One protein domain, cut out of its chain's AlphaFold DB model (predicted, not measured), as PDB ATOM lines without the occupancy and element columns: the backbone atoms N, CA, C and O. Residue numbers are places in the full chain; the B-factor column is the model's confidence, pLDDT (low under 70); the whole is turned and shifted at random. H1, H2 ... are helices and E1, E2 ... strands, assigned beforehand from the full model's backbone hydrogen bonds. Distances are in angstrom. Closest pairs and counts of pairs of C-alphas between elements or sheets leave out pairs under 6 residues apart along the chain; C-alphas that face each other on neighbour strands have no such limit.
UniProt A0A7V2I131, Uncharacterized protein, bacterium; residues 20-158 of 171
ATOM      1  N   GLU A  20     -12.387  -6.309  -2.285       96.38
ATOM      2  CA  GLU A  20     -12.272  -6.984  -3.584       96.38
ATOM      3  C   GLU A  20     -11.020  -7.855  -3.617       96.38
ATOM      4  O   GLU A  20     -11.098  -9.060  -3.862       96.38
ATOM      5  N   LYS A  21      -9.879  -7.278  -3.228       97.12
ATOM      6  CA  LYS A  21      -8.613  -8.002  -3.117       97.12
ATOM      7  C   LYS A  21      -8.684  -9.113  -2.066       97.12
ATOM      8  O   LYS A  21      -8.086 -10.174  -2.244       97.12
ATOM      9  N   LEU A  22      -9.420  -8.901  -0.971       97.62
ATOM     10  CA  LEU A  22      -9.674  -9.947   0.023       97.62
ATOM     11  C   LEU A  22     -10.521 -11.082  -0.575       97.62
ATOM     12  O   LEU A  22     -10.196 -12.249  -0.373       97.62
ATOM     13  N   ASN A  23     -11.566 -10.763  -1.341       97.50
ATOM     14  CA  ASN A  23     -12.407 -11.754  -2.012       97.50
ATOM     15  C   ASN A  23     -11.595 -12.602  -3.006       97.50
ATOM     16  O   ASN A  23     -11.660 -13.830  -2.973       97.50
ATOM     17  N   GLU A  24     -10.769 -11.967  -3.839       97.56
ATOM     18  CA  GLU A  24      -9.852 -12.664  -4.751       97.56
ATOM     19  C   GLU A  24      -8.872 -13.570  -3.999       97.56
ATOM     20  O   GLU A  24      -8.666 -14.729  -4.372       97.56
ATOM     21  N   PHE A  25      -8.300 -13.069  -2.900       98.25
ATOM     22  CA  PHE A  25      -7.406 -13.839  -2.044       98.25
ATOM     23  C   PHE A  25      -8.089 -15.095  -1.482       98.25
ATOM     24  O   PHE A  25      -7.512 -16.186  -1.548       98.25
ATOM     25  N   ILE A  26      -9.314 -14.964  -0.968       98.12
ATOM     26  CA  ILE A  26     -10.108 -16.077  -0.437       98.12
ATOM     27  C   ILE A  26     -10.412 -17.097  -1.539       98.12
ATOM     28  O   ILE A  26     -10.109 -18.279  -1.369       98.12
ATOM     29  N   LYS A  27     -10.912 -16.648  -2.699       96.94
ATOM     30  CA  LYS A  27     -11.219 -17.518  -3.846       96.94
ATOM     31  C   LYS A  27     -10.009 -18.318  -4.314       96.94
ATOM     32  O   LYS A  27     -10.122 -19.513  -4.566       96.94
ATOM     33  N   LYS A  28      -8.835 -17.687  -4.377       97.12
ATOM     34  CA  LYS A  28      -7.596 -18.345  -4.804       97.12
ATOM     35  C   LYS A  28      -7.119 -19.412  -3.814       97.12
ATOM     36  O   LYS A  28      -6.688 -20.483  -4.238       97.12
ATOM     37  N   ASN A  29      -7.160 -19.121  -2.513       97.69
ATOM     38  CA  ASN A  29      -6.517 -19.958  -1.494       97.69
ATOM     39  C   ASN A  29      -7.446 -21.002  -0.859       97.69
ATOM     40  O   ASN A  29      -6.955 -21.983  -0.308       97.69
ATOM     41  N   LEU A  30      -8.766 -20.808  -0.928       97.19
ATOM     42  CA  LEU A  30      -9.766 -21.663  -0.274       97.19
ATOM     43  C   LEU A  30     -10.739 -22.309  -1.274       97.19
ATOM     44  O   LEU A  30     -11.816 -22.750  -0.894       97.19
ATOM     45  N   LYS A  31     -10.341 -22.431  -2.547       94.00
ATOM     46  CA  LYS A  31     -11.154 -22.982  -3.652       94.00
ATOM     47  C   LYS A  31     -11.726 -24.392  -3.443       94.00
ATOM     48  O   LYS A  31     -12.613 -24.792  -4.182       94.00
ATOM     49  N   ASN A  32     -11.210 -25.146  -2.471       93.88
ATOM     50  CA  ASN A  32     -11.670 -26.506  -2.171       93.88
ATOM     51  C   ASN A  32     -12.937 -26.536  -1.293       93.88
ATOM     52  O   ASN A  32     -13.420 -27.613  -0.964       93.88
ATOM     53  N   TYR A  33     -13.454 -25.375  -0.890       93.94
ATOM     54  CA  TYR A  33     -14.702 -25.243  -0.145       93.94
ATOM     55  C   TYR A  33     -15.811 -24.710  -1.055       93.94
ATOM     56  O   TYR A  33     -15.543 -24.051  -2.060       93.94
ATOM     57  N   GLN A  34     -17.069 -24.930  -0.670       92.81
ATOM     58  CA  GLN A  34     -18.211 -24.290  -1.320       92.81
ATOM     59  C   GLN A  34     -18.293 -22.815  -0.901       92.81
ATOM     60  O   GLN A  34     -18.944 -22.455   0.081       92.81
ATOM     61  N   LEU A  35     -17.564 -21.972  -1.630       95.12
ATOM     62  CA  LEU A  35     -17.373 -20.566  -1.293       95.12
ATOM     63  C   LEU A  35     -18.653 -19.733  -1.424       95.12
ATOM     64  O   LEU A  35     -19.467 -19.943  -2.322       95.12
ATOM     65  N   PHE A  36     -18.764 -18.705  -0.585       94.19
ATOM     66  CA  PHE A  36     -19.692 -17.604  -0.820       94.19
ATOM     67  C   PHE A  36     -19.304 -16.826  -2.081       94.19
ATOM     68  O   PHE A  36     -18.128 -16.715  -2.435       94.19
ATOM     69  N   GLN A  37     -20.287 -16.192  -2.721       91.62
ATOM     70  CA  GLN A  37     -20.019 -15.263  -3.822       91.62
ATOM     71  C   GLN A  37     -19.171 -14.064  -3.358       91.62
ATOM     72  O   GLN A  37     -18.245 -13.631  -4.062       91.62
ATOM     73  N   LYS A  38     -19.483 -13.562  -2.157       94.00
ATOM     74  CA  LYS A  38     -18.730 -12.544  -1.426       94.00
ATOM     75  C   LYS A  38     -18.537 -13.016   0.024       94.00
ATOM     76  O   LYS A  38     -19.532 -13.351   0.667       94.00
ATOM     77  N   PRO A  39     -17.299 -13.058   0.544       94.56
ATOM     78  CA  PRO A  39     -17.057 -13.420   1.932       94.56
ATOM     79  C   PRO A  39     -17.613 -12.360   2.889       94.56
ATOM     80  O   PRO A  39     -17.700 -11.180   2.543       94.56
ATOM     81  N   ILE A  40     -17.955 -12.772   4.109       96.38
ATOM     82  CA  ILE A  40     -18.522 -11.897   5.139       96.38
ATOM     83  C   ILE A  40     -17.425 -11.565   6.150       96.38
ATOM     84  O   ILE A  40     -16.875 -12.448   6.807       96.38
ATOM     85  N   ILE A  41     -17.099 -10.282   6.298       96.44
ATOM     86  CA  ILE A  41     -16.139  -9.826   7.308       96.44
ATOM     87  C   ILE A  41     -16.841  -9.826   8.664       96.44
ATOM     88  O   ILE A  41     -17.681  -8.971   8.932       96.44
ATOM     89  N   ARG A  42     -16.488 -10.775   9.534       93.94
ATOM     90  CA  ARG A  42     -17.054 -10.846  10.887       93.94
ATOM     91  C   ARG A  42     -16.498  -9.761  11.790       93.94
ATOM     92  O   ARG A  42     -17.226  -9.155  12.567       93.94
ATOM     93  N   LYS A  43     -15.175  -9.593  11.752       94.69
ATOM     94  CA  LYS A  43     -14.463  -8.658  12.622       94.69
ATOM     95  C   LYS A  43     -13.105  -8.307  12.039       94.69
ATOM     96  O   LYS A  43     -12.371  -9.181  11.578       94.69
ATOM     97  N   GLN A  44     -12.769  -7.026  12.107       93.06
ATOM     98  CA  GLN A  44     -11.452  -6.510  11.769       93.06
ATOM     99  C   GLN A  44     -10.698  -6.153  13.053       93.06
ATOM    100  O   GLN A  44     -11.225  -5.497  13.948       93.06
ATOM    101  N   TYR A  45      -9.451  -6.598  13.120       91.06
ATOM    102  CA  TYR A  45      -8.471  -6.301  14.157       91.06
ATOM    103  C   TYR A  45      -7.314  -5.521  13.522       91.06
ATOM    104  O   TYR A  45      -7.202  -5.468  12.297       91.06
ATOM    105  N   LYS A  46      -6.405  -4.966  14.336       87.88
ATOM    106  CA  LYS A  46      -5.296  -4.119  13.847       87.88
ATOM    107  C   LYS A  46      -4.547  -4.724  12.650       87.88
ATOM    108  O   LYS A  46      -4.372  -4.052  11.644       87.88
ATOM    109  N   ASN A  47      -4.149  -5.995  12.758       91.69
ATOM    110  CA  ASN A  47      -3.385  -6.715  11.727       91.69
ATOM    111  C   ASN A  47      -4.082  -7.993  11.239       91.69
ATOM    112  O   ASN A  47      -3.451  -8.827  10.588       91.69
ATOM    113  N   PHE A  48      -5.352  -8.193  11.595       95.38
ATOM    114  CA  PHE A  48      -6.068  -9.427  11.288       95.38
ATOM    115  C   PHE A  48      -7.502  -9.148  10.861       95.38
ATOM    116  O   PHE A  48      -8.107  -8.175  11.294       95.38
ATOM    117  N   VAL A  49      -8.070 -10.034  10.055       96.62
ATOM    118  CA  VAL A  49      -9.480 -10.006   9.672       96.62
ATOM    119  C   VAL A  49     -10.026 -11.418   9.822       96.62
ATOM    120  O   VAL A  49      -9.448 -12.360   9.283       96.62
ATOM    121  N   LEU A  50     -11.113 -11.573  10.574       97.69
ATOM    122  CA  LEU A  50     -11.862 -12.824  10.647       97.69
ATOM    123  C   LEU A  50     -12.981 -12.781   9.606       97.69
ATOM    124  O   LEU A  50     -13.787 -11.847   9.598       97.69
ATOM    125  N   VAL A  51     -13.010 -13.783   8.735       97.88
ATOM    126  CA  VAL A  51     -13.834 -13.778   7.526       97.88
ATOM    127  C   VAL A  51     -14.578 -15.100   7.397       97.88
ATOM    128  O   VAL A  51     -13.932 -16.143   7.359       97.88
ATOM    129  N   ASP A  52     -15.902 -15.063   7.275       97.69
ATOM    130  CA  ASP A  52     -16.696 -16.227   6.865       97.69
ATOM    131  C   ASP A  52     -16.624 -16.354   5.343       97.69
ATOM    132  O   ASP A  52     -16.843 -15.377   4.620       97.69
ATOM    133  N   PHE A  53     -16.285 -17.543   4.851       97.69
ATOM    134  CA  PHE A  53     -15.979 -17.740   3.433       97.69
ATOM    135  C   PHE A  53     -16.752 -18.878   2.762       97.69
ATOM    136  O   PHE A  53     -16.791 -18.910   1.533       97.69
ATOM    137  N   ALA A  54     -17.344 -19.800   3.523       97.31
ATOM    138  CA  ALA A  54     -18.098 -20.934   2.991       97.31
ATOM    139  C   ALA A  54     -19.159 -21.420   3.986       97.31
ATOM    140  O   ALA A  54     -19.022 -21.219   5.195       97.31
ATOM    141  N   TYR A  55     -20.188 -22.105   3.481       93.38
ATOM    142  CA  TYR A  55     -21.195 -22.759   4.321       93.38
ATOM    143  C   TYR A  55     -20.624 -24.028   4.959       93.38
ATOM    144  O   TYR A  55     -19.915 -24.797   4.307       93.38
ATOM    145  N   ALA A  56     -20.975 -24.270   6.219       91.62
ATOM    146  CA  ALA A  56     -20.654 -25.487   6.958       91.62
ATOM    147  C   ALA A  56     -21.943 -26.168   7.450       91.62
ATOM    148  O   ALA A  56     -22.101 -26.482   8.628       91.62
ATOM    149  N   GLY A  57     -22.890 -26.365   6.528       85.31
ATOM    150  CA  GLY A  57     -24.227 -26.885   6.821       85.31
ATOM    151  C   GLY A  57     -25.240 -25.786   7.156       85.31
ATOM    152  O   GLY A  57     -25.012 -24.609   6.893       85.31
ATOM    153  N   ALA A  58     -26.386 -26.181   7.716       82.69
ATOM    154  CA  ALA A  58     -27.525 -25.282   7.936       82.69
ATOM    155  C   ALA A  58     -27.302 -24.232   9.041       82.69
ATOM    156  O   ALA A  58     -27.987 -23.215   9.077       82.69
ATOM    157  N   THR A  59     -26.375 -24.486   9.963       86.12
ATOM    158  CA  THR A  59     -26.244 -23.743  11.229       86.12
ATOM    159  C   THR A  59     -24.830 -23.226  11.480       86.12
ATOM    160  O   THR A  59     -24.503 -22.826  12.602       86.12
ATOM    161  N   GLY A  60     -23.972 -23.234  10.456       92.38
ATOM    162  CA  GLY A  60     -22.582 -22.841  10.607       92.38
ATOM    163  C   GLY A  60     -21.915 -22.387   9.319       92.38
ATOM    164  O   GLY A  60     -22.323 -22.741   8.213       92.38
ATOM    165  N   ASN A  61     -20.839 -21.630   9.500       96.25
ATOM    166  CA  ASN A  61     -19.950 -21.171   8.444       96.25
ATOM    167  C   ASN A  61     -18.533 -21.677   8.707       96.25
ATOM    168  O   ASN A  61     -18.107 -21.801   9.857       96.25
ATOM    169  N   TYR A  62     -17.776 -21.899   7.637       97.69
ATOM    170  CA  TYR A  62     -16.324 -21.927   7.730       97.69
ATOM    171  C   TYR A  62     -15.791 -20.497   7.728       97.69
ATOM    172  O   TYR A  62     -16.107 -19.692   6.842       97.69
ATOM    173  N   SER A  63     -14.943 -20.208   8.705       98.12
ATOM    174  CA  SER A  63     -14.310 -18.910   8.902       98.12
ATOM    175  C   SER A  63     -12.800 -19.045   8.837       98.12
ATOM    176  O   SER A  63     -12.245 -20.057   9.254       98.12
ATOM    177  N   VAL A  64     -12.106 -18.025   8.344       98.31
ATOM    178  CA  VAL A  64     -10.644 -17.984   8.277       98.31
ATOM    179  C   VAL A  64     -10.124 -16.707   8.918       98.31
ATOM    180  O   VAL A  64     -10.672 -15.622   8.713       98.31
ATOM    181  N   LEU A  65      -9.049 -16.829   9.693       98.25
ATOM    182  CA  LEU A  65      -8.298 -15.676  10.168       98.25
ATOM    183  C   LEU A  65      -7.218 -15.309   9.149       98.25
ATOM    184  O   LEU A  65      -6.321 -16.098   8.844       98.25
ATOM    185  N   VAL A  66      -7.292 -14.087   8.635       97.75
ATOM    186  CA  VAL A  66      -6.363 -13.539   7.647       97.75
ATOM    187  C   VAL A  66      -5.486 -12.494   8.322       97.75
ATOM    188  O   VAL A  66      -5.994 -11.584   8.967       97.75
ATOM    189  N   ILE A  67      -4.170 -12.599   8.166       96.12
ATOM    190  CA  ILE A  67      -3.228 -11.522   8.468       96.12
ATOM    191  C   ILE A  67      -3.383 -10.463   7.374       96.12
ATOM    192  O   ILE A  67      -3.237 -10.781   6.195       96.12
ATOM    193  N   ASN A  68      -3.651  -9.220   7.766       94.38
ATOM    194  CA  ASN A  68      -3.738  -8.071   6.872       94.38
ATOM    195  C   ASN A  68      -2.650  -7.057   7.230       94.38
ATOM    196  O   ASN A  68      -2.713  -6.417   8.279       94.38
ATOM    197  N   LYS A  69      -1.672  -6.896   6.339       91.62
ATOM    198  CA  LYS A  69      -0.676  -5.822   6.408       91.62
ATOM    199  C   LYS A  69      -0.847  -4.938   5.182       91.62
ATOM    200  O   LYS A  69      -0.349  -5.283   4.116       91.62
ATOM    201  N   ASN A  70      -1.574  -3.831   5.320       90.44
ATOM    202  CA  ASN A  70      -1.822  -2.870   4.237       90.44
ATOM    203  C   ASN A  70      -2.376  -3.526   2.959       90.44
ATOM    204  O   ASN A  70      -1.843  -3.347   1.865       90.44
ATOM    205  N   ASN A  71      -3.425  -4.342   3.096       92.88
ATOM    206  CA  ASN A  71      -4.034  -5.107   2.003       92.88
ATOM    207  C   ASN A  71      -3.092  -6.133   1.347       92.88
ATOM    208  O   ASN A  71      -3.327  -6.574   0.219       92.88
ATOM    209  N   ASN A  72      -2.020  -6.528   2.035       94.88
ATOM    210  CA  ASN A  72      -1.291  -7.758   1.760       94.88
ATOM    211  C   ASN A  72      -1.806  -8.852   2.703       94.88
ATOM    212  O   ASN A  72      -1.731  -8.707   3.928       94.88
ATOM    213  N   PHE A  73      -2.367  -9.910   2.117       96.88
ATOM    214  CA  PHE A  73      -3.128 -10.927   2.830       96.88
ATOM    215  C   PHE A  73      -2.368 -12.244   2.919       96.88
ATOM    216  O   PHE A  73      -1.774 -12.714   1.950       96.88
ATOM    217  N   GLN A  74      -2.448 -12.874   4.086       97.44
ATOM    218  CA  GLN A  74      -1.930 -14.214   4.323       97.44
ATOM    219  C   GLN A  74      -2.874 -14.963   5.265       97.44
ATOM    220  O   GLN A  74      -3.356 -14.393   6.238       97.44
ATOM    221  N   ILE A  75      -3.110 -16.256   5.027       97.88
ATOM    222  CA  ILE A  75      -3.853 -17.088   5.980       97.88
ATOM    223  C   ILE A  75      -3.007 -17.236   7.246       97.88
ATOM    224  O   ILE A  75      -1.861 -17.699   7.181       97.88
ATOM    225  N   ALA A  76      -3.567 -16.845   8.393       97.81
ATOM    226  CA  ALA A  76      -2.927 -17.058   9.679       97.81
ATOM    227  C   ALA A  76      -2.740 -18.561   9.928       97.81
ATOM    228  O   ALA A  76      -3.512 -19.399   9.457       97.81
ATOM    229  N   LYS A  77      -1.688 -18.912  10.661       97.88
ATOM    230  CA  LYS A  77      -1.324 -20.305  10.921       97.88
ATOM    231  C   LYS A  77      -1.382 -20.588  12.414       97.88
ATOM    232  O   LYS A  77      -0.870 -19.795  13.205       97.88
ATOM    233  N   LEU A  78      -1.967 -21.723  12.773       97.88
ATOM    234  CA  LEU A  78      -1.966 -22.270  14.125       97.88
ATOM    235  C   LEU A  78      -0.846 -23.300  14.235       97.88
ATOM    236  O   LEU A  78      -0.645 -24.085  13.309       97.88
ATOM    237  N   LYS A  79      -0.134 -23.309  15.357       96.56
ATOM    238  CA  LYS A  79       0.869 -24.316  15.693       96.56
ATOM    239  C   LYS A  79       0.468 -25.016  16.988       96.56
ATOM    240  O   LYS A  79       0.610 -24.439  18.067       96.56
ATOM    241  N   ASN A  80       0.012 -26.260  16.857       93.44
ATOM    242  CA  ASN A  80      -0.282 -27.186  17.951       93.44
ATOM    243  C   ASN A  80       0.094 -28.606  17.503       93.44
ATOM    244  O   ASN A  80      -0.654 -29.211  16.738       93.44
ATOM    245  N   LYS A  81       1.263 -29.103  17.935       91.94
ATOM    246  CA  LYS A  81       1.965 -30.310  17.425       91.94
ATOM    247  C   LYS A  81       2.325 -30.246  15.928       91.94
ATOM    248  O   LYS A  81       3.465 -30.492  15.560       91.94
ATOM    249  N   GLU A  82       1.395 -29.798  15.096       95.00
ATOM    250  CA  GLU A  82       1.491 -29.553  13.662       95.00
ATOM    251  C   GLU A  82       1.144 -28.091  13.343       95.00
ATOM    252  O   GLU A  82       0.586 -27.365  14.172       95.00
ATOM    253  N   ILE A  83       1.461 -27.653  12.121       95.94
ATOM    254  CA  ILE A  83       1.095 -26.325  11.622       95.94
ATOM    255  C   ILE A  83      -0.107 -26.446  10.689       95.94
ATOM    256  O   ILE A  83      -0.051 -27.160   9.691       95.94
ATOM    257  N   LYS A  84      -1.178 -25.705  10.980       96.12
ATOM    258  CA  LYS A  84      -2.432 -25.720  10.213       96.12
ATOM    259  C   LYS A  84      -2.880 -24.308   9.860       96.12
ATOM    260  O   LYS A  84      -2.456 -23.331  10.476       96.12
ATOM    261  N   ASN A  85      -3.720 -24.188   8.837       97.38
ATOM    262  CA  ASN A  85      -4.421 -22.935   8.562       97.38
ATOM    263  C   ASN A  85      -5.380 -22.623   9.713       97.38
ATOM    264  O   ASN A  85      -6.039 -23.525  10.219       97.38
ATOM    265  N   ALA A  86      -5.476 -21.351  10.090       97.69
ATOM    266  CA  ALA A  86      -6.446 -20.845  11.054       97.69
ATOM    267  C   ALA A  86      -7.838 -20.756  10.407       97.69
ATOM    268  O   ALA A  86      -8.332 -19.666  10.113       97.69
ATOM    269  N   ILE A  87      -8.403 -21.926  10.111       97.56
ATOM    270  CA  ILE A  87      -9.757 -22.126   9.597       97.56
ATOM    271  C   ILE A  87     -10.575 -22.765  10.713       97.56
ATOM    272  O   ILE A  87     -10.107 -23.696  11.366       97.56
ATOM    273  N   PHE A  88     -11.786 -22.268  10.918       96.62
ATOM    274  CA  PHE A  88     -12.643 -22.638  12.033       96.62
ATOM    275  C   PHE A  88     -14.050 -22.924  11.534       96.62
ATOM    276  O   PHE A  88     -14.522 -22.281  10.596       96.62
ATOM    277  N   LEU A  89     -14.733 -23.846  12.200       95.75
ATOM    278  CA  LEU A  89     -16.185 -23.895  12.165       95.75
ATOM    279  C   LEU A  89     -16.707 -22.832  13.135       95.75
ATOM    280  O   LEU A  89     -16.327 -22.849  14.304       95.75
ATOM    281  N   ILE A  90     -17.569 -21.929  12.681       96.06
ATOM    282  CA  ILE A  90     -18.353 -21.062  13.564       96.06
ATOM    283  C   ILE A  90     -19.814 -21.449  13.417       96.06
ATOM    284  O   ILE A  90     -20.396 -21.292  12.344       96.06
ATOM    285  N   ALA A  91     -20.394 -21.974  14.489       95.50
ATOM    286  CA  ALA A  91     -21.720 -22.571  14.467       95.50
ATOM    287  C   ALA A  91     -22.411 -22.454  15.825       95.50
ATOM    288  O   ALA A  91     -21.773 -22.314  16.869       95.50
ATOM    289  N   SER A  92     -23.731 -22.549  15.822       93.44
ATOM    290  CA  SER A  92     -24.527 -22.672  17.043       93.44
ATOM    291  C   SER A  92     -25.871 -23.292  16.714       93.44
ATOM    292  O   SER A  92     -26.471 -22.938  15.700       93.44
ATOM    293  N   GLY A  93     -26.383 -24.166  17.575       91.69
ATOM    294  CA  GLY A  93     -27.702 -24.736  17.343       91.69
ATOM    295  C   GLY A  93     -28.119 -25.779  18.364       91.69
ATOM    296  O   GLY A  93     -27.626 -25.820  19.491       91.69
ATOM    297  N   GLY A  94     -29.103 -26.588  17.967       85.94
ATOM    298  CA  GLY A  94     -29.638 -27.663  18.799       85.94
ATOM    299  C   GLY A  94     -30.209 -27.151  20.116       85.94
ATOM    300  O   GLY A  94     -29.893 -27.720  21.144       85.94
ATOM    301  N   ALA A  95     -30.965 -26.047  20.118       87.81
ATOM    302  CA  ALA A  95     -31.450 -25.395  21.344       87.81
ATOM    303  C   ALA A  95     -30.324 -25.012  22.335       87.81
ATOM    304  O   ALA A  95     -30.485 -25.099  23.549       87.81
ATOM    305  N   GLY A  96     -29.164 -24.608  21.805       89.50
ATOM    306  CA  GLY A  96     -27.994 -24.219  22.596       89.50
ATOM    307  C   GLY A  96     -27.116 -25.392  23.033       89.50
ATOM    308  O   GLY A  96     -26.213 -25.193  23.840       89.50
ATOM    309  N   ARG A  97     -27.352 -26.602  22.515       91.94
ATOM    310  CA  ARG A  97     -26.599 -27.816  22.867       91.94
ATOM    311  C   ARG A  97     -25.243 -27.914  22.177       91.94
ATOM    312  O   ARG A  97     -24.384 -28.617  22.686       91.94
ATOM    313  N   TYR A  98     -25.009 -27.177  21.094       94.19
ATOM    314  CA  TYR A  98     -23.660 -27.000  20.557       94.19
ATOM    315  C   TYR A  98     -23.390 -25.559  20.149       94.19
ATOM    316  O   TYR A  98     -24.288 -24.827  19.716       94.19
ATOM    317  N   SER A  99     -22.121 -25.177  20.246       96.44
ATOM    318  CA  SER A  99     -21.610 -23.927  19.705       96.44
ATOM    319  C   SER A  99     -20.118 -24.031  19.421       96.44
ATOM    320  O   SER A  99     -19.393 -24.720  20.133       96.44
ATOM    321  N   SER A 100     -19.672 -23.311  18.398       97.12
ATOM    322  CA  SER A 100     -18.274 -23.050  18.099       97.12
ATOM    323  C   SER A 100     -18.105 -21.585  17.725       97.12
ATOM    324  O   SER A 100     -18.844 -21.074  16.877       97.12
ATOM    325  N   TYR A 101     -17.144 -20.897  18.332       96.44
ATOM    326  CA  TYR A 101     -16.819 -19.515  17.989       96.44
ATOM    327  C   TYR A 101     -15.366 -19.164  18.310       96.44
ATOM    328  O   TYR A 101     -14.654 -19.875  19.021       96.44
ATOM    329  N   VAL A 102     -14.922 -18.036  17.755       97.19
ATOM    330  CA  VAL A 102     -13.540 -17.563  17.852       97.19
ATOM    331  C   VAL A 102     -13.509 -16.124  18.338       97.19
ATOM    332  O   VAL A 102     -14.248 -15.273  17.840       97.19
ATOM    333  N   GLU A 103     -12.590 -15.844  19.254       95.81
ATOM    334  CA  GLU A 103     -12.277 -14.504  19.739       95.81
ATOM    335  C   GLU A 103     -10.796 -14.201  19.534       95.81
ATOM    336  O   GLU A 103      -9.934 -15.043  19.779       95.81
ATOM    337  N   LEU A 104     -10.479 -12.979  19.110       94.62
ATOM    338  CA  LEU A 104      -9.102 -12.504  19.026       94.62
ATOM    339  C   LEU A 104      -8.993 -11.149  19.723       94.62
ATOM    340  O   LEU A 104      -9.292 -10.114  19.140       94.62
ATOM    341  N   ASN A 105      -8.574 -11.171  20.984       87.81
ATOM    342  CA  ASN A 105      -8.176  -9.967  21.714       87.81
ATOM    343  C   ASN A 105      -6.641  -9.987  21.814       87.81
ATOM    344  O   ASN A 105      -5.970  -9.995  20.783       87.81
ATOM    345  N   ASP A 106      -6.079 -10.102  23.019       89.69
ATOM    346  CA  ASP A 106      -4.629 -10.270  23.216       89.69
ATOM    347  C   ASP A 106      -4.127 -11.651  22.769       89.69
ATOM    348  O   ASP A 106      -2.993 -11.818  22.317       89.69
ATOM    349  N   LYS A 107      -4.999 -12.656  22.886       95.88
ATOM    350  CA  LYS A 107      -4.777 -14.038  22.454       95.88
ATOM    351  C   LYS A 107      -5.907 -14.466  21.528       95.88
ATOM    352  O   LYS A 107      -7.032 -13.977  21.647       95.88
ATOM    353  N   LEU A 108      -5.603 -15.397  20.629       97.81
ATOM    354  CA  LEU A 108      -6.629 -16.102  19.868       97.81
ATOM    355  C   LEU A 108      -7.221 -17.184  20.767       97.81
ATOM    356  O   LEU A 108      -6.477 -18.022  21.273       97.81
ATOM    357  N   LYS A 109      -8.535 -17.165  20.953       98.12
ATOM    358  CA  LYS A 109      -9.280 -18.165  21.713       98.12
ATOM    359  C   LYS A 109     -10.310 -18.822  20.804       98.12
ATOM    360  O   LYS A 109     -11.023 -18.134  20.074       98.12
ATOM    361  N   ILE A 110     -10.371 -20.143  20.850       97.88
ATOM    362  CA  ILE A 110     -11.322 -20.966  20.106       97.88
ATOM    363  C   ILE A 110     -12.136 -21.724  21.142       97.88
ATOM    364  O   ILE A 110     -11.559 -22.428  21.968       97.88
ATOM    365  N   PHE A 111     -13.451 -21.557  21.107       97.69
ATOM    366  CA  PHE A 111     -14.383 -22.174  22.042       97.69
ATOM    367  C   PHE A 111     -15.294 -23.115  21.276       97.69
ATOM    368  O   PHE A 111     -15.846 -22.718  20.252       97.69
ATOM    369  N   GLU A 112     -15.466 -24.333  21.776       96.94
ATOM    370  CA  GLU A 112     -16.302 -25.341  21.132       96.94
ATOM    371  C   GLU A 112     -16.952 -26.242  22.183       96.94
ATOM    372  O   GLU A 112     -16.290 -26.711  23.111       96.94
ATOM    373  N   TYR A 113     -18.240 -26.529  22.039       96.00
ATOM    374  CA  TYR A 113     -18.892 -27.584  22.804       96.00
ATOM    375  C   TYR A 113     -20.010 -28.249  22.009       96.00
ATOM    376  O   TYR A 113     -20.627 -27.638  21.136       96.00
ATOM    377  N   SER A 114     -20.302 -29.488  22.387       95.19
ATOM    378  CA  SER A 114     -21.493 -30.241  22.012       95.19
ATOM    379  C   SER A 114     -21.905 -31.071  23.222       95.19
ATOM    380  O   SER A 114     -21.130 -31.912  23.668       95.19
ATOM    381  N   ILE A 115     -23.068 -30.786  23.806       94.44
ATOM    382  CA  ILE A 115     -23.543 -31.378  25.062       94.44
ATOM    383  C   ILE A 115     -25.019 -31.743  24.909       94.44
ATOM    384  O   ILE A 115     -25.888 -30.874  24.964       94.44
ATOM    385  N   TYR A 116     -25.292 -33.033  24.750       92.44
ATOM    386  CA  TYR A 116     -26.613 -33.636  24.573       92.44
ATOM    387  C   TYR A 116     -26.967 -34.658  25.663       92.44
ATOM    388  O   TYR A 116     -28.077 -35.184  25.662       92.44
ATOM    389  N   GLY A 117     -26.060 -34.920  26.605       89.62
ATOM    390  CA  GLY A 117     -26.223 -35.909  27.669       89.62
ATOM    391  C   GLY A 117     -25.781 -37.315  27.266       89.62
ATOM    392  O   GLY A 117     -26.271 -38.294  27.821       89.62
ATOM    393  N   ASN A 118     -24.889 -37.432  26.281       88.56
ATOM    394  CA  ASN A 118     -24.380 -38.715  25.798       88.56
ATOM    395  C   ASN A 118     -22.851 -38.821  25.954       88.56
ATOM    396  O   ASN A 118     -22.184 -37.922  26.470       88.56
ATOM    397  N   ASN A 119     -22.294 -39.965  25.550       86.69
ATOM    398  CA  ASN A 119     -20.870 -40.267  25.723       86.69
ATOM    399  C   ASN A 119     -19.940 -39.457  24.808       86.69
ATOM    400  O   ASN A 119     -18.753 -39.348  25.124       86.69
ATOM    401  N   ASP A 120     -20.471 -38.898  23.720       90.25
ATOM    402  CA  ASP A 120     -19.722 -38.126  22.723       90.25
ATOM    403  C   ASP A 120     -19.694 -36.629  23.047       90.25
ATOM    404  O   ASP A 120     -19.068 -35.838  22.336       90.25
ATOM    405  N   ASP A 121     -20.355 -36.230  24.135       93.12
ATOM    406  CA  ASP A 121     -20.347 -34.858  24.602       93.12
ATOM    407  C   ASP A 121     -18.922 -34.368  24.872       93.12
ATOM    408  O   ASP A 121     -18.099 -35.037  25.508       93.12
ATOM    409  N   TYR A 122     -18.645 -33.135  24.461       94.38
ATOM    410  CA  TYR A 122     -17.365 -32.493  24.697       94.38
ATOM    411  C   TYR A 122     -17.516 -30.995  24.951       94.38
ATOM    412  O   TYR A 122     -18.459 -30.340  24.509       94.38
ATOM    413  N   CYS A 123     -16.520 -30.441  25.638       94.94
ATOM    414  CA  CYS A 123     -16.301 -29.009  25.741       94.94
ATOM    415  C   CYS A 123     -14.797 -28.731  25.689       94.94
ATOM    416  O   CYS A 123     -14.005 -29.353  26.405       94.94
ATOM    417  N   LYS A 124     -14.393 -27.835  24.793       94.81
ATOM    418  CA  LYS A 124     -13.004 -27.554  24.444       94.81
ATOM    419  C   LYS A 124     -12.790 -26.052  24.370       94.81
ATOM    420  O   LYS A 124     -13.631 -25.304  23.877       94.81
ATOM    421  N   VAL A 125     -11.624 -25.636  24.845       96.81
ATOM    422  CA  VAL A 125     -11.110 -24.290  24.623       96.81
ATOM    423  C   VAL A 125      -9.640 -24.401  24.277       96.81
ATOM    424  O   VAL A 125      -8.889 -25.094  24.969       96.81
ATOM    425  N   GLU A 126      -9.241 -23.724  23.208       97.50
ATOM    426  CA  GLU A 126      -7.848 -23.606  22.800       97.50
ATOM    427  C   GLU A 126      -7.441 -22.138  22.762       97.50
ATOM    428  O   GLU A 126      -8.134 -21.294  22.192       97.50
ATOM    429  N   VAL A 127      -6.295 -21.835  23.359       98.25
ATOM    430  CA  VAL A 127      -5.736 -20.491  23.448       98.25
ATOM    431  C   VAL A 127      -4.387 -20.473  22.751       98.25
ATOM    432  O   VAL A 127      -3.557 -21.359  22.948       98.25
ATOM    433  N   TYR A 128      -4.151 -19.437  21.951       98.25
ATOM    434  CA  TYR A 128      -2.922 -19.280  21.189       98.25
ATOM    435  C   TYR A 128      -2.327 -17.877  21.329       98.25
ATOM    436  O   TYR A 128      -3.023 -16.864  21.225       98.25
ATOM    437  N   ASN A 129      -1.003 -17.823  21.465       97.31
ATOM    438  CA  ASN A 129      -0.218 -16.590  21.467       97.31
ATOM    439  C   ASN A 129       0.353 -16.308  20.080       97.31
ATOM    440  O   ASN A 129       0.983 -17.182  19.481       97.31
ATOM    441  N   PHE A 130       0.229 -15.075  19.593       95.25
ATOM    442  CA  PHE A 130       0.851 -14.695  18.328       95.25
ATOM    443  C   PHE A 130       2.360 -14.445  18.501       95.25
ATOM    444  O   PHE A 130       2.772 -13.519  19.197       95.25
ATOM    445  N   LYS A 131       3.203 -15.266  17.864       92.56
ATOM    446  CA  LYS A 131       4.673 -15.170  17.883       92.56
ATOM    447  C   LYS A 131       5.244 -15.445  16.495       92.56
ATOM    448  O   LYS A 131       4.941 -16.473  15.896       92.56
ATOM    449  N   LYS A 132       6.122 -14.559  16.005       82.69
ATOM    450  CA  LYS A 132       6.887 -14.737  14.750       82.69
ATOM    451  C   LYS A 132       6.027 -15.272  13.584       82.69
ATOM    452  O   LYS A 132       6.424 -16.210  12.904       82.69
ATOM    453  N   SER A 133       4.841 -14.685  13.389       86.56
ATOM    454  CA  SER A 133       3.869 -15.018  12.327       86.56
ATOM    455  C   SER A 133       2.972 -16.246  12.549       86.56
ATOM    456  O   SER A 133       2.137 -16.532  11.691       86.56
ATOM    457  N   TYR A 134       3.073 -16.931  13.689       93.75
ATOM    458  CA  TYR A 134       2.209 -18.060  14.047       93.75
ATOM    459  C   TYR A 134       1.429 -17.779  15.326       93.75
ATOM    460  O   TYR A 134       1.932 -17.141  16.247       93.75
ATOM    461  N   PHE A 135       0.227 -18.329  15.413       97.44
ATOM    462  CA  PHE A 135      -0.475 -18.521  16.673       97.44
ATOM    463  C   PHE A 135       0.006 -19.836  17.287       97.44
ATOM    464  O   PHE A 135      -0.226 -20.904  16.726       97.44
ATOM    465  N   ILE A 136       0.728 -19.768  18.402       97.88
ATOM    466  CA  ILE A 136       1.321 -20.925  19.084       97.88
ATOM    467  C   ILE A 136       0.454 -21.297  20.281       97.88
ATOM    468  O   ILE A 136       0.136 -20.421  21.086       97.88
ATOM    469  N   TYR A 137       0.100 -22.578  20.381       98.12
ATOM    470  CA  TYR A 137      -0.739 -23.113  21.452       98.12
ATOM    471  C   TYR A 137      -0.165 -22.807  22.842       98.12
ATOM    472  O   TYR A 137       1.038 -22.932  23.076       98.12
ATOM    473  N   ASP A 138      -1.041 -22.382  23.745       97.88
ATOM    474  CA  ASP A 138      -0.758 -22.039  25.135       97.88
ATOM    475  C   ASP A 138      -1.555 -22.983  26.037       97.88
ATOM    476  O   ASP A 138      -2.734 -22.753  26.308       97.88
ATOM    477  N   GLU A 139      -0.917 -24.071  26.462       97.00
ATOM    478  CA  GLU A 139      -1.554 -25.137  27.242       97.00
ATOM    479  C   GLU A 139      -2.111 -24.624  28.575       97.00
ATOM    480  O   GLU A 139      -3.278 -24.852  28.887       97.00
ATOM    481  N   ILE A 140      -1.320 -23.836  29.309       96.88
ATOM    482  CA  ILE A 140      -1.704 -23.296  30.621       96.88
ATOM    483  C   ILE A 140      -2.950 -22.412  30.494       96.88
ATOM    484  O   ILE A 140      -3.912 -22.569  31.248       96.88
ATOM    485  N   SER A 141      -2.957 -21.494  29.522       97.31
ATOM    486  CA  SER A 141      -4.114 -20.617  29.307       97.31
ATOM    487  C   SER A 141      -5.321 -21.392  28.783       97.31
ATOM    488  O   SER A 141      -6.446 -21.094  29.174       97.31
ATOM    489  N   SER A 142      -5.102 -22.395  27.928       97.31
ATOM    490  CA  SER A 142      -6.171 -23.250  27.401       97.31
ATOM    491  C   SER A 142      -6.864 -24.032  28.508       97.31
ATOM    492  O   SER A 142      -8.089 -24.087  28.544       97.31
ATOM    493  N   ASP A 143      -6.104 -24.594  29.443       95.56
ATOM    494  CA  ASP A 143      -6.645 -25.338  30.578       95.56
ATOM    495  C   ASP A 143      -7.453 -24.454  31.529       95.56
ATOM    496  O   ASP A 143      -8.528 -24.857  31.985       95.56
ATOM    497  N   LEU A 144      -6.960 -23.247  31.813       95.38
ATOM    498  CA  LEU A 144      -7.659 -22.283  32.658       95.38
ATOM    499  C   LEU A 144      -8.975 -21.822  32.017       95.38
ATOM    500  O   LEU A 144     -10.030 -21.883  32.650       95.38
ATOM    501  N   GLU A 145      -8.923 -21.398  30.753       96.31
ATOM    502  CA  GLU A 145     -10.103 -20.943  30.013       96.31
ATOM    503  C   GLU A 145     -11.114 -22.078  29.830       96.31
ATOM    504  O   GLU A 145     -12.307 -21.870  30.046       96.31
ATOM    505  N   ARG A 146     -10.653 -23.302  29.532       95.38
ATOM    506  CA  ARG A 146     -11.518 -24.483  29.410       95.38
ATOM    507  C   ARG A 146     -12.275 -24.761  30.702       95.38
ATOM    508  O   ARG A 146     -13.483 -24.957  30.649       95.38
ATOM    509  N   LYS A 147     -11.606 -24.742  31.860       92.81
ATOM    510  CA  LYS A 147     -12.268 -24.953  33.161       92.81
ATOM    511  C   LYS A 147     -13.385 -23.937  33.397       92.81
ATOM    512  O   LYS A 147     -14.500 -24.328  33.737       92.81
ATOM    513  N   ASN A 148     -13.103 -22.654  33.185       93.31
ATOM    514  CA  ASN A 148     -14.065 -21.577  33.429       93.31
ATOM    515  C   ASN A 148     -15.233 -21.612  32.436       93.31
ATOM    516  O   ASN A 148     -16.397 -21.548  32.835       93.31
ATOM    517  N   TYR A 149     -14.922 -21.746  31.147       94.75
ATOM    518  CA  TYR A 149     -15.909 -21.782  30.077       94.75
ATOM    519  C   TYR A 149     -16.817 -23.009  30.183       94.75
ATOM    520  O   TYR A 149     -18.038 -22.866  30.219       94.75
ATOM    521  N   CYS A 150     -16.239 -24.208  30.302       93.12
ATOM    522  CA  CYS A 150     -17.016 -25.442  30.344       93.12
ATOM    523  C   CYS A 150     -17.885 -25.523  31.595       93.12
ATOM    524  O   CYS A 150     -19.039 -25.928  31.487       93.12
ATOM    525  N   LYS A 151     -17.397 -25.056  32.754       92.31
ATOM    526  CA  LYS A 151     -18.234 -24.929  33.953       92.31
ATOM    527  C   LYS A 151     -19.465 -24.061  33.683       92.31
ATOM    528  O   LYS A 151     -20.583 -24.518  33.893       92.31
ATOM    529  N   LYS A 152     -19.269 -22.856  33.133       93.69
ATOM    530  CA  LYS A 152     -20.367 -21.934  32.807       93.69
ATOM    531  C   LYS A 152     -21.400 -22.574  31.873       93.69
ATOM    532  O   LYS A 152     -22.596 -22.455  32.123       93.69
ATOM    533  N   ILE A 153     -20.959 -23.237  30.804       93.38
ATOM    534  CA  ILE A 153     -21.870 -23.894  29.854       93.38
ATOM    535  C   ILE A 153     -22.628 -25.043  30.525       93.38
ATOM    536  O   ILE A 153     -23.842 -25.145  30.374       93.38
ATOM    537  N   CYS A 154     -21.942 -25.879  31.300       90.94
ATOM    538  CA  CYS A 154     -22.564 -26.989  32.015       90.94
ATOM    539  C   CYS A 154     -23.601 -26.521  33.045       90.94
ATOM    540  O   CYS A 154     -24.671 -27.124  33.131       90.94
ATOM    541  N   ASP A 155     -23.328 -25.428  33.761       91.00
ATOM    542  CA  ASP A 155     -24.274 -24.820  34.701       91.00
ATOM    543  C   ASP A 155     -25.534 -24.317  33.968       91.00
ATOM    544  O   ASP A 155     -26.656 -24.606  34.385       91.00
ATOM    545  N   ILE A 156     -25.362 -23.638  32.823       91.19
ATOM    546  CA  ILE A 156     -26.475 -23.135  31.994       91.19
ATOM    547  C   ILE A 156     -27.322 -24.283  31.434       91.19
ATOM    548  O   ILE A 156     -28.549 -24.225  31.470       91.19
ATOM    549  N   LEU A 157     -26.681 -25.317  30.890       89.81
ATOM    550  CA  LEU A 157     -27.385 -26.410  30.221       89.81
ATOM    551  C   LEU A 157     -28.040 -27.383  31.199       89.81
ATOM    552  O   LEU A 157     -28.983 -28.065  30.789       89.81
ATOM    553  N   SER A 158     -27.528 -27.465  32.435       86.19
ATOM    554  CA  SER A 158     -28.016 -28.341  33.509       86.19
ATOM    555  C   SER A 158     -28.244 -29.797  33.060       86.19
ATOM    556  O   SER A 158     -29.145 -30.477  33.543       86.19
TER     557      SER A 158
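What this domain is: This is residues 20 to 158 of the 171 residues of an uncharacterized protein of bacterium (UniProt A0A7V2I131). One large, strongly twisted sheet spreads between two helices: at one end strands E1 to E4 curl round the short helix H1, and at the other the long helix H2 packs on E10. E3 pairs with E7 and so joins two runs of strands, while the hairpin of E5 and E6 makes a short patch beside E11. The printed part has 139 residues with two named helices and eleven named strands, in the order H1, E1 to E11, H2; the class is mixed, helices and strands. The branched sheet is mixed too, with E5 and E11 its parallel pair. The whole is compact, with a radius of gyration of the C-alphas of 15.7 A and spans of 46 by 34 by 25 A.

Where its parts are: Begin with the sheet at C-alpha 35, (-17.373, -20.566, -1.293), where E1, residues 35 to 45, starts; it runs 22.8 A and bends by 81 degrees at residue 38. Next come E2, residues 48 to 55, E3, residues 60 to 69 and 28.1 A long, and E4, residues 72 to 75. E5 is residues 77 to 80, E6 82 to 85, E7 87 to 93, E8 98 to 104 and E9 108 to 114. E10, residues 122 to 131, spans 28.8 A, and E11 is residues 134 to 137. Find H1, residues 20 to 29, from C-alpha 20 at (-12.272, -6.984, -3.584), and H2, residues 139 to 157, running 26.0 A to C-alpha 157 at (-27.385, -26.410, 30.221).

How they stand to each other: Look first at E3, which has E2 on one side, with N 51 and O 64 at 3.0 A and N 64 and O 51 at 2.8 A, and E4 and E7 on the other side, with N 67 and O 74 of E3 and E4 at 2.8 A and N 63 and O 88 of E3 and E7 at 2.8 A, within hydrogen-bond range. E1 to E4 form a meander, each strand the antiparallel neighbour of the one before; E1 and E2 have N 40 and O 52 at 2.9 A. E7 to E11 form another: N 100 and O 91 stand at 2.8 A, N 101 and O 111 at 2.9 A, N 110 and O 126 at 2.9 A, and N 129 and O 136 at 2.9 A. E5 has E11 on one side, parallel, with N 79 and O 135 at 2.8 A, and E6 on the other, antiparallel, with N 78 and O 84 at 2.8 A. H2 is on the sheet at a height of 8.5 A, and its closest C-alphas to E10 are those of Arg 146 and Val 125, 4.8 A apart. The sheet curls round H1; the closest C-alphas of H1 and E1 are those of Asn 23 and Pro 39, 6.3 A apart. H1 and H2 are apart, and in both every O i to N i+4 pair is within hydrogen-bond range.

The domain as a whole: The two C-alphas farthest apart, those of Asn 70 and Asn 118, are 47.5 A from each other. The printed part has no cut and no long link. Its mean pLDDT is 94.5, and no printed residue is under 70.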